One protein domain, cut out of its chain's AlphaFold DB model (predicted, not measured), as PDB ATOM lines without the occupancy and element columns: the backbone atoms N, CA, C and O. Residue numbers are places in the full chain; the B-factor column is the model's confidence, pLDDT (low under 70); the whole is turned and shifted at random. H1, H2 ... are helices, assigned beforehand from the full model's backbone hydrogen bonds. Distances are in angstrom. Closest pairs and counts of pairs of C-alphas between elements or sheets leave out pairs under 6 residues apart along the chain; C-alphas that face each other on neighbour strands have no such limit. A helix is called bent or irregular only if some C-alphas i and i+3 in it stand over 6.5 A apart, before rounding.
ATOM      1  N   PRO A  49     255.822 222.948 384.257       85.56
ATOM      2  CA  PRO A  49     254.741 222.144 383.690       85.56
ATOM      3  C   PRO A  49     254.484 222.516 382.226       85.56
ATOM      4  O   PRO A  49     254.682 223.658 381.805       85.56
ATOM      5  N   LYS A  50     254.091 221.529 381.416       83.19
ATOM      6  CA  LYS A  50     253.846 221.737 379.979       83.19
ATOM      7  C   LYS A  50     252.424 222.216 379.697       83.19
ATOM      8  O   LYS A  50     252.225 222.910 378.704       83.19
ATOM      9  N   ASP A  51     251.487 221.894 380.578       84.94
ATOM     10  CA  ASP A  51     250.057 222.122 380.362       84.94
ATOM     11  C   ASP A  51     249.605 223.538 380.762       84.94
ATOM     12  O   ASP A  51     248.557 224.008 380.326       84.94
ATOM     13  N   GLU A  52     250.412 224.261 381.545       90.69
ATOM     14  CA  GLU A  52     250.071 225.611 381.990       90.69
ATOM     15  C   GLU A  52     250.556 226.701 381.029       90.69
ATOM     16  O   GLU A  52     251.743 226.811 380.706       90.69
ATOM     17  N   ILE A  53     249.641 227.596 380.646       91.88
ATOM     18  CA  ILE A  53     249.925 228.721 379.742       91.88
ATOM     19  C   ILE A  53     250.998 229.652 380.331       91.88
ATOM     20  O   ILE A  53     251.882 230.112 379.610       91.88
ATOM     21  N   VAL A  54     250.971 229.898 381.645       91.31
ATOM     22  CA  VAL A  54     251.952 230.766 382.322       91.31
ATOM     23  C   VAL A  54     253.364 230.187 382.211       91.31
ATOM     24  O   VAL A  54     254.302 230.905 381.863       91.31
ATOM     25  N   ALA A  55     253.514 228.879 382.425       90.12
ATOM     26  CA  ALA A  55     254.793 228.192 382.284       90.12
ATOM     27  C   ALA A  55     255.325 228.256 380.843       90.12
ATOM     28  O   ALA A  55     256.524 228.456 380.632       90.12
ATOM     29  N   GLN A  56     254.442 228.155 379.846       92.00
ATOM     30  CA  GLN A  56     254.817 228.300 378.437       92.00
ATOM     31  C   GLN A  56     255.280 229.720 378.100       92.00
ATOM     32  O   GLN A  56     256.302 229.882 377.434       92.00
ATOM     33  N   ILE A  57     254.601 230.753 378.610       93.94
ATOM     34  CA  ILE A  57     255.021 232.152 378.424       93.94
ATOM     35  C   ILE A  57     256.434 232.369 378.987       93.94
ATOM     36  O   ILE A  57     257.276 232.971 378.319       93.94
ATOM     37  N   VAL A  58     256.723 231.835 380.179       92.31
ATOM     38  CA  VAL A  58     258.061 231.921 380.791       92.31
ATOM     39  C   VAL A  58     259.108 231.200 379.940       92.31
ATOM     40  O   VAL A  58     260.170 231.768 379.678       92.31
ATOM     41  N   LYS A  59     258.814 229.987 379.451       91.44
ATOM     42  CA  LYS A  59     259.724 229.237 378.565       91.44
ATOM     43  C   LYS A  59     260.025 230.000 377.276       91.44
ATOM     44  O   LYS A  59     261.188 230.082 376.890       91.44
ATOM     45  N   VAL A  60     259.010 230.589 376.641       93.50
ATOM     46  CA  VAL A  60     259.185 231.392 375.418       93.50
ATOM     47  C   VAL A  60     260.009 232.646 375.705       93.50
ATOM     48  O   VAL A  60     260.965 232.915 374.981       93.50
ATOM     49  N   SER A  61     259.709 233.372 376.783       94.12
ATOM     50  CA  SER A  61     260.469 234.565 377.182       94.12
ATOM     51  C   SER A  61     261.946 234.247 377.440       94.12
ATOM     52  O   SER A  61     262.834 234.945 376.943       94.12
ATOM     53  N   LEU A  62     262.221 233.147 378.144       92.56
ATOM     54  CA  LEU A  62     263.577 232.683 378.415       92.56
ATOM     55  C   LEU A  62     264.289 232.237 377.131       92.56
ATOM     56  O   LEU A  62     265.441 232.614 376.918       92.56
ATOM     57  N   ALA A  63     263.610 231.515 376.237       92.69
ATOM     58  CA  ALA A  63     264.166 231.131 374.940       92.69
ATOM     59  C   ALA A  63     264.514 232.360 374.082       92.69
ATOM     60  O   ALA A  63     265.604 232.419 373.509       92.69
ATOM     61  N   SER A  64     263.645 233.375 374.041       95.25
ATOM     62  CA  SER A  64     263.928 234.644 373.357       95.25
ATOM     63  C   SER A  64     265.121 235.379 373.977       95.25
ATOM     64  O   SER A  64     265.977 235.883 373.250       95.25
ATOM     65  N   SER A  65     265.220 235.409 375.308       94.75
ATOM     66  CA  SER A  65     266.349 236.027 376.016       94.75
ATOM     67  C   SER A  65     267.680 235.337 375.698       94.75
ATOM     68  O   SER A  65     268.668 236.013 375.390       94.75
ATOM     69  N   ILE A  66     267.705 233.999 375.703       93.50
ATOM     70  CA  ILE A  66     268.893 233.212 375.346       93.50
ATOM     71  C   ILE A  66     269.264 233.435 373.879       93.50
ATOM     72  O   ILE A  66     270.439 233.642 373.587       93.50
ATOM     73  N   PHE A  67     268.286 233.460 372.970       93.56
ATOM     74  CA  PHE A  67     268.529 233.692 371.547       93.56
ATOM     75  C   PHE A  67     269.234 235.031 371.290       93.56
ATOM     76  O   PHE A  67     270.249 235.074 370.597       93.56
ATOM     77  N   ILE A  68     268.753 236.113 371.910       94.81
ATOM     78  CA  ILE A  68     269.367 237.443 371.783       94.81
ATOM     79  C   ILE A  68     270.756 237.467 372.441       94.81
ATOM     80  O   ILE A  68     271.717 237.988 371.872       94.81
ATOM     81  N   SER A  69     270.882 236.877 373.632       95.25
ATOM     82  CA  SER A  69     272.145 236.855 374.382       95.25
ATOM     83  C   SER A  69     273.232 236.059 373.659       95.25
ATOM     84  O   SER A  69     274.401 236.451 373.687       95.25
ATOM     85  N   TYR A  70     272.850 234.978 372.975       93.56
ATOM     86  CA  TYR A  70     273.758 234.161 372.180       93.56
ATOM     87  C   TYR A  70     274.432 234.985 371.083       93.56
ATOM     88  O   TYR A  70     275.646 234.898 370.928       93.56
ATOM     89  N   THR A  71     273.694 235.850 370.380       91.25
ATOM     90  CA  THR A  71     274.276 236.720 369.343       91.25
ATOM     91  C   THR A  71     275.376 237.623 369.904       91.25
ATOM     92  O   THR A  71     276.436 237.759 369.291       91.25
ATOM     93  N   ILE A  72     275.155 238.203 371.087       93.56
ATOM     94  CA  ILE A  72     276.121 239.103 371.734       93.56
ATOM     95  C   ILE A  72     277.369 238.327 372.178       93.56
ATOM     96  O   ILE A  72     278.492 238.759 371.921       93.56
ATOM     97  N   GLN A  73     277.193 237.167 372.812       93.19
ATOM     98  CA  GLN A  73     278.313 236.333 373.268       93.19
ATOM     99  C   GLN A  73     279.123 235.780 372.087       93.19
ATOM    100  O   GLN A  73     280.355 235.766 372.118       93.19
ATOM    101  N   TYR A  74     278.435 235.382 371.017       92.94
ATOM    102  CA  TYR A  74     279.050 234.861 369.804       92.94
ATOM    103  C   TYR A  74     279.888 235.919 369.072       92.94
ATOM    104  O   TYR A  74     280.968 235.608 368.567       92.94
ATOM    105  N   TYR A  75     279.446 237.182 369.073       91.69
ATOM    106  CA  TYR A  75     280.234 238.293 368.536       91.69
ATOM    107  C   TYR A  75     281.598 238.414 369.231       91.69
ATOM    108  O   TYR A  75     282.616 238.486 368.547       91.69
ATOM    109  N   VAL A  76     281.635 238.356 370.567       92.00
ATOM    110  CA  VAL A  76     282.894 238.425 371.334       92.00
ATOM    111  C   VAL A  76     283.815 237.247 370.995       92.00
ATOM    112  O   VAL A  76     285.021 237.431 370.844       92.00
ATOM    113  N   ALA A  77     283.263 236.044 370.816       91.62
ATOM    114  CA  ALA A  77     284.046 234.873 370.423       91.62
ATOM    115  C   ALA A  77     284.684 235.033 369.029       91.62
ATOM    116  O   ALA A  77     285.866 234.729 368.859       91.62
ATOM    117  N   ILE A  78     283.927 235.543 368.047       91.31
ATOM    118  CA  ILE A  78     284.460 235.844 366.709       91.31
ATOM    119  C   ILE A  78     285.513 236.944 366.781       91.31
ATOM    120  O   ILE A  78     286.549 236.811 366.139       91.31
ATOM    121  N   ASP A  79     285.254 238.019 367.520       90.69
ATOM    122  CA  ASP A  79     286.168 239.155 367.630       90.69
ATOM    123  C   ASP A  79     287.533 238.710 368.170       90.69
ATOM    124  O   ASP A  79     288.566 238.970 367.555       90.69
ATOM    125  N   ILE A  80     287.540 237.914 369.241       90.50
ATOM    126  CA  ILE A  80     288.772 237.344 369.788       90.50
ATOM    127  C   ILE A  80     289.429 236.405 368.766       90.50
ATOM    128  O   ILE A  80     290.611 236.559 368.457       90.50
ATOM    129  N   ALA A  81     288.698 235.436 368.212       89.75
ATOM    130  CA  ALA A  81     289.283 234.449 367.305       89.75
ATOM    131  C   ALA A  81     289.849 235.092 366.025       89.75
ATOM    132  O   ALA A  81     290.969 234.782 365.608       89.75
ATOM    133  N   TRP A  82     289.096 236.004 365.416       87.44
ATOM    134  CA  TRP A  82     289.466 236.670 364.178       87.44
ATOM    135  C   TRP A  82     290.398 237.852 364.426       87.44
ATOM    136  O   TRP A  82     291.563 237.771 364.056       87.44
ATOM    137  N   ASN A  83     289.946 238.920 365.081       85.00
ATOM    138  CA  ASN A  83     290.708 240.168 365.157       85.00
ATOM    139  C   ASN A  83     291.975 240.040 366.012       85.00
ATOM    140  O   ASN A  83     292.984 240.667 365.693       85.00
ATOM    141  N   HIS A  84     291.965 239.206 367.058       82.88
ATOM    142  CA  HIS A  84     293.128 239.063 367.937       82.88
ATOM    143  C   HIS A  84     294.125 237.989 367.471       82.88
ATOM    144  O   HIS A  84     295.334 238.213 367.527       82.88
ATOM    145  N   TYR A  85     293.654 236.825 367.003       81.50
ATOM    146  CA  TYR A  85     294.538 235.681 366.725       81.50
ATOM    147  C   TYR A  85     294.827 235.421 365.241       81.50
ATOM    148  O   TYR A  85     295.969 235.101 364.894       81.50
ATOM    149  N   LEU A  86     293.813 235.490 364.373       81.12
ATOM    150  CA  LEU A  86     293.900 235.008 362.985       81.12
ATOM    151  C   LEU A  86     294.081 236.134 361.959       81.12
ATOM    152  O   LEU A  86     294.890 235.999 361.045       81.12
ATOM    153  N   GLY A  87     293.395 237.257 362.136       76.50
ATOM    154  CA  GLY A  87     293.425 238.429 361.263       76.50
ATOM    155  C   GLY A  87     294.848 238.925 360.993       76.50
ATOM    156  O   GLY A  87     295.252 238.926 359.831       76.50
ATOM    157  N   PRO A  88     295.669 239.203 362.027       77.50
ATOM    158  CA  PRO A  88     297.047 239.666 361.838       77.50
ATOM    159  C   PRO A  88     297.963 238.638 361.154       77.50
ATOM    160  O   PRO A  88     298.967 238.994 360.541       77.50
ATOM    161  N   LYS A  89     297.646 237.340 361.265       75.94
ATOM    162  CA  LYS A  89     298.455 236.255 360.683       75.94
ATOM    163  C   LYS A  89     298.130 235.999 359.216       75.94
ATOM    164  O   LYS A  89     299.006 235.570 358.468       75.94
ATOM    165  N   PHE A  90     296.887 236.244 358.808       74.12
ATOM    166  CA  PHE A  90     296.393 235.911 357.474       74.12
ATOM    167  C   PHE A  90     296.117 237.134 356.594       74.12
ATOM    168  O   PHE A  90     295.766 236.949 355.434       74.12
ATOM    169  N   GLU A  91     296.363 238.354 357.080       66.38
ATOM    170  CA  GLU A  91     296.075 239.632 356.404       66.38
ATOM    171  C   GLU A  91     296.611 239.733 354.960       66.38
ATOM    172  O   GLU A  91     296.014 240.390 354.113       66.38
ATOM    173  N   LYS A  92     297.710 239.035 354.639       66.56
ATOM    174  CA  LYS A  92     298.337 239.042 353.303       66.56
ATOM    175  C   LYS A  92     297.834 237.948 352.349       66.56
ATOM    176  O   LYS A  92     298.290 237.891 351.207       66.56
ATOM    177  N   HIS A  93     296.939 237.058 352.780       73.69
ATOM    178  CA  HIS A  93     296.444 235.978 351.925       73.69
ATOM    179  C   HIS A  93     295.306 236.456 351.000       73.69
ATOM    180  O   HIS A  93     294.355 237.083 351.456       73.69
ATOM    181  N   PRO A  94     295.281 236.058 349.717       71.62
ATOM    182  CA  PRO A  94     294.220 236.456 348.779       71.62
ATOM    183  C   PRO A  94     292.830 235.870 349.104       71.62
ATOM    184  O   PRO A  94     291.864 236.149 348.403       71.62
ATOM    185  N   ARG A  95     292.708 235.029 350.144       77.62
ATOM    186  CA  ARG A  95     291.471 234.330 350.541       77.62
ATOM    187  C   ARG A  95     291.009 234.653 351.966       77.62
ATOM    188  O   ARG A  95     290.257 233.871 352.540       77.62
ATOM    189  N   VAL A  96     291.427 235.787 352.529       80.88
ATOM    190  CA  VAL A  96     291.068 236.220 353.897       80.88
ATOM    191  C   VAL A  96     289.563 236.109 354.166       80.88
ATOM    192  O   VAL A  96     289.176 235.496 355.155       80.88
ATOM    193  N   GLY A  97     288.714 236.570 353.240       79.38
ATOM    194  CA  GLY A  97     287.258 236.470 353.397       79.38
ATOM    195  C   GLY A  97     286.743 235.028 353.513       79.38
ATOM    196  O   GLY A  97     285.913 234.739 354.366       79.38
ATOM    197  N   LEU A  98     287.270 234.088 352.717       83.38
ATOM    198  CA  LEU A  98     286.879 232.672 352.817       83.38
ATOM    199  C   LEU A  98     287.317 232.052 354.148       83.38
ATOM    200  O   LEU A  98     286.582 231.240 354.707       83.38
ATOM    201  N   ILE A  99     288.485 232.436 354.668       83.56
ATOM    202  CA  ILE A  99     288.982 231.955 355.965       83.56
ATOM    203  C   ILE A  99     288.088 232.484 357.094       83.56
ATOM    204  O   ILE A  99     287.720 231.714 357.980       83.56
ATOM    205  N   GLU A 100     287.667 233.748 357.027       86.38
ATOM    206  CA  GLU A 100     286.745 234.346 357.999       86.38
ATOM    207  C   GLU A 100     285.390 233.621 358.021       86.38
ATOM    208  O   GLU A 100     284.921 233.201 359.082       86.38
ATOM    209  N   TYR A 101     284.774 233.408 356.853       88.44
ATOM    210  CA  TYR A 101     283.508 232.672 356.761       88.44
ATOM    211  C   TYR A 101     283.646 231.221 357.227       88.44
ATOM    212  O   TYR A 101     282.748 230.702 357.895       88.44
ATOM    213  N   THR A 102     284.776 230.577 356.927       90.44
ATOM    214  CA  THR A 102     285.057 229.209 357.382       90.44
ATOM    215  C   THR A 102     285.176 229.153 358.902       90.44
ATOM    216  O   THR A 102     284.554 228.293 359.518       90.44
ATOM    217  N   LEU A 103     285.895 230.094 359.522       89.88
ATOM    218  CA  LEU A 103     286.011 230.196 360.977       89.88
ATOM    219  C   LEU A 103     284.639 230.373 361.634       89.88
ATOM    220  O   LEU A 103     284.305 229.645 362.565       89.88
ATOM    221  N   ARG A 104     283.832 231.320 361.140       91.06
ATOM    222  CA  ARG A 104     282.485 231.562 361.678       91.06
ATOM    223  C   ARG A 104     281.616 230.315 361.556       91.06
ATOM    224  O   ARG A 104     280.982 229.907 362.519       91.06
ATOM    225  N   THR A 105     281.615 229.678 360.390       92.25
ATOM    226  CA  THR A 105     280.830 228.454 360.176       92.25
ATOM    227  C   THR A 105     281.307 227.332 361.099       92.25
ATOM    228  O   THR A 105     280.488 226.664 361.723       92.25
ATOM    229  N   PHE A 106     282.621 227.171 361.258       93.69
ATOM    230  CA  PHE A 106     283.212 226.186 362.158       93.69
ATOM    231  C   PHE A 106     282.814 226.413 363.620       93.69
ATOM    232  O   PHE A 106     282.420 225.460 364.288       93.69
ATOM    233  N   LEU A 107     282.860 227.655 364.115       91.69
ATOM    234  CA  LEU A 107     282.466 227.971 365.491       91.69
ATOM    235  C   LEU A 107     280.981 227.672 365.743       91.69
ATOM    236  O   LEU A 107     280.658 227.072 366.767       91.69
ATOM    237  N   VAL A 108     280.085 228.006 364.804       93.62
ATOM    238  CA  VAL A 108     278.660 227.638 364.924       93.62
ATOM    239  C   VAL A 108     278.489 226.120 364.929       93.62
ATOM    240  O   VAL A 108     277.816 225.581 365.807       93.62
ATOM    241  N   VAL A 109     279.123 225.412 363.992       94.25
ATOM    242  CA  VAL A 109     279.044 223.944 363.921       94.25
ATOM    243  C   VAL A 109     279.559 223.307 365.211       94.25
ATOM    244  O   VAL A 109     278.920 222.391 365.722       94.25
ATOM    245  N   LEU A 110     280.648 223.824 365.785       91.81
ATOM    246  CA  LEU A 110     281.171 223.375 367.071       91.81
ATOM    247  C   LEU A 110     280.144 223.566 368.195       91.81
ATOM    248  O   LEU A 110     279.905 222.635 368.959       91.81
ATOM    249  N   THR A 111     279.496 224.733 368.283       90.38
ATOM    250  CA  THR A 111     278.454 224.966 369.300       90.38
ATOM    251  C   THR A 111     277.243 224.047 369.125       90.38
ATOM    252  O   THR A 111     276.749 223.507 370.113       90.38
ATOM    253  N   CYS A 112     276.808 223.783 367.889       89.94
ATOM    254  CA  CYS A 112     275.733 222.829 367.605       89.94
ATOM    255  C   CYS A 112     276.131 221.390 367.955       89.94
ATOM    256  O   CYS A 112     275.326 220.651 368.518       89.94
ATOM    257  N   ALA A 113     277.370 220.992 367.655       90.00
ATOM    258  CA  ALA A 113     277.887 219.673 368.000       90.00
ATOM    259  C   ALA A 113     277.945 219.476 369.521       90.00
ATOM    260  O   ALA A 113     277.510 218.440 370.020       90.00
ATOM    261  N   LEU A 114     278.409 220.486 370.265       84.81
ATOM    262  CA  LEU A 114     278.391 220.470 371.730       84.81
ATOM    263  C   LEU A 114     276.960 220.390 372.277       84.81
ATOM    264  O   LEU A 114     276.707 219.598 373.179       84.81
ATOM    265  N   ALA A 115     276.012 221.136 371.705       85.25
ATOM    266  CA  ALA A 115     274.607 221.066 372.107       85.25
ATOM    267  C   ALA A 115     273.990 219.673 371.869       85.25
ATOM    268  O   ALA A 115     273.216 219.202 372.696       85.25
ATOM    269  N   ALA A 116     274.352 218.995 370.774       84.75
ATOM    270  CA  ALA A 116     273.895 217.633 370.491       84.75
ATOM    271  C   ALA A 116     274.567 216.573 371.385       84.75
ATOM    272  O   ALA A 116     273.963 215.546 371.685       84.75
ATOM    273  N   ALA A 117     275.812 216.814 371.804       78.94
ATOM    274  CA  ALA A 117     276.603 215.874 372.593       78.94
ATOM    275  C   ALA A 117     276.327 215.932 374.105       78.94
ATOM    276  O   ALA A 117     276.756 215.032 374.821       78.94
ATOM    277  N   VAL A 118     275.656 216.969 374.617       74.06
ATOM    278  CA  VAL A 118     275.455 217.176 376.060       74.06
ATOM    279  C   VAL A 118     274.000 216.857 376.448       74.06
ATOM    280  O   VAL A 118     273.142 217.733 376.372       74.06
TER     281      VAL A 118
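What this domain is: This is residues 49 to 118 of the 192 residues of the protein "Aa_trans domain-containing protein" of Photinus pyralis (UniProt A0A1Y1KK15). A long helix, H1, is followed by a shorter helix, H2, that folds back from the end of H1, and the two make an open V, a helical hairpin with unequal arms. They meet near the link between them; residues 60 to 73 of H1 and residues 112 to 118, of which 112 to 117 belong to H2, stick out. The printed part has 70 residues with two named helices, H1 then H2, and no named strand, and its class is all helix. It is extended, with a radius of gyration of the C-alphas of 17.5 A, and spans 58 by 22 by 16 A, the length being made by H1.

How they stand to each other: H1, residues 53 to 90, has a kink of 38 degrees near residue 83. It is irregular, but only just: C-alphas 85 and 88 are 6.8 A apart. H2, residues 96 to 117, and H1 form a helical hairpin and run opposite ways at a steep tilt of 40 degrees. They only just touch, with 3 pairs of C-alphas within 8 A, the closest being those of Phe 90 and Val 96, 6.4 A apart. H1 touches H2 with residues 78 to 90 alone, and H2 touches H1 with residues 96 to 104 alone. Every O i to N i+4 pair is within hydrogen-bond range in H2, and 28 of 34 are in H1.

Where its parts are: H1 begins with C-alpha 53 at (249.925, 228.721, 379.742) and measures 52.0 A from first to last C-alpha. H2 measures 31.2 A and ends with C-alpha 117 at (276.603, 215.874, 372.593).

The domain as a whole: The two C-alphas farthest apart, those of Asp 51 and Lys 92, are 57.9 A apart. The printed part has no cut, and the link from H1 to H2 is tight. The mean pLDDT of the printed part is 87.4; residues 91 to 92 are under 70.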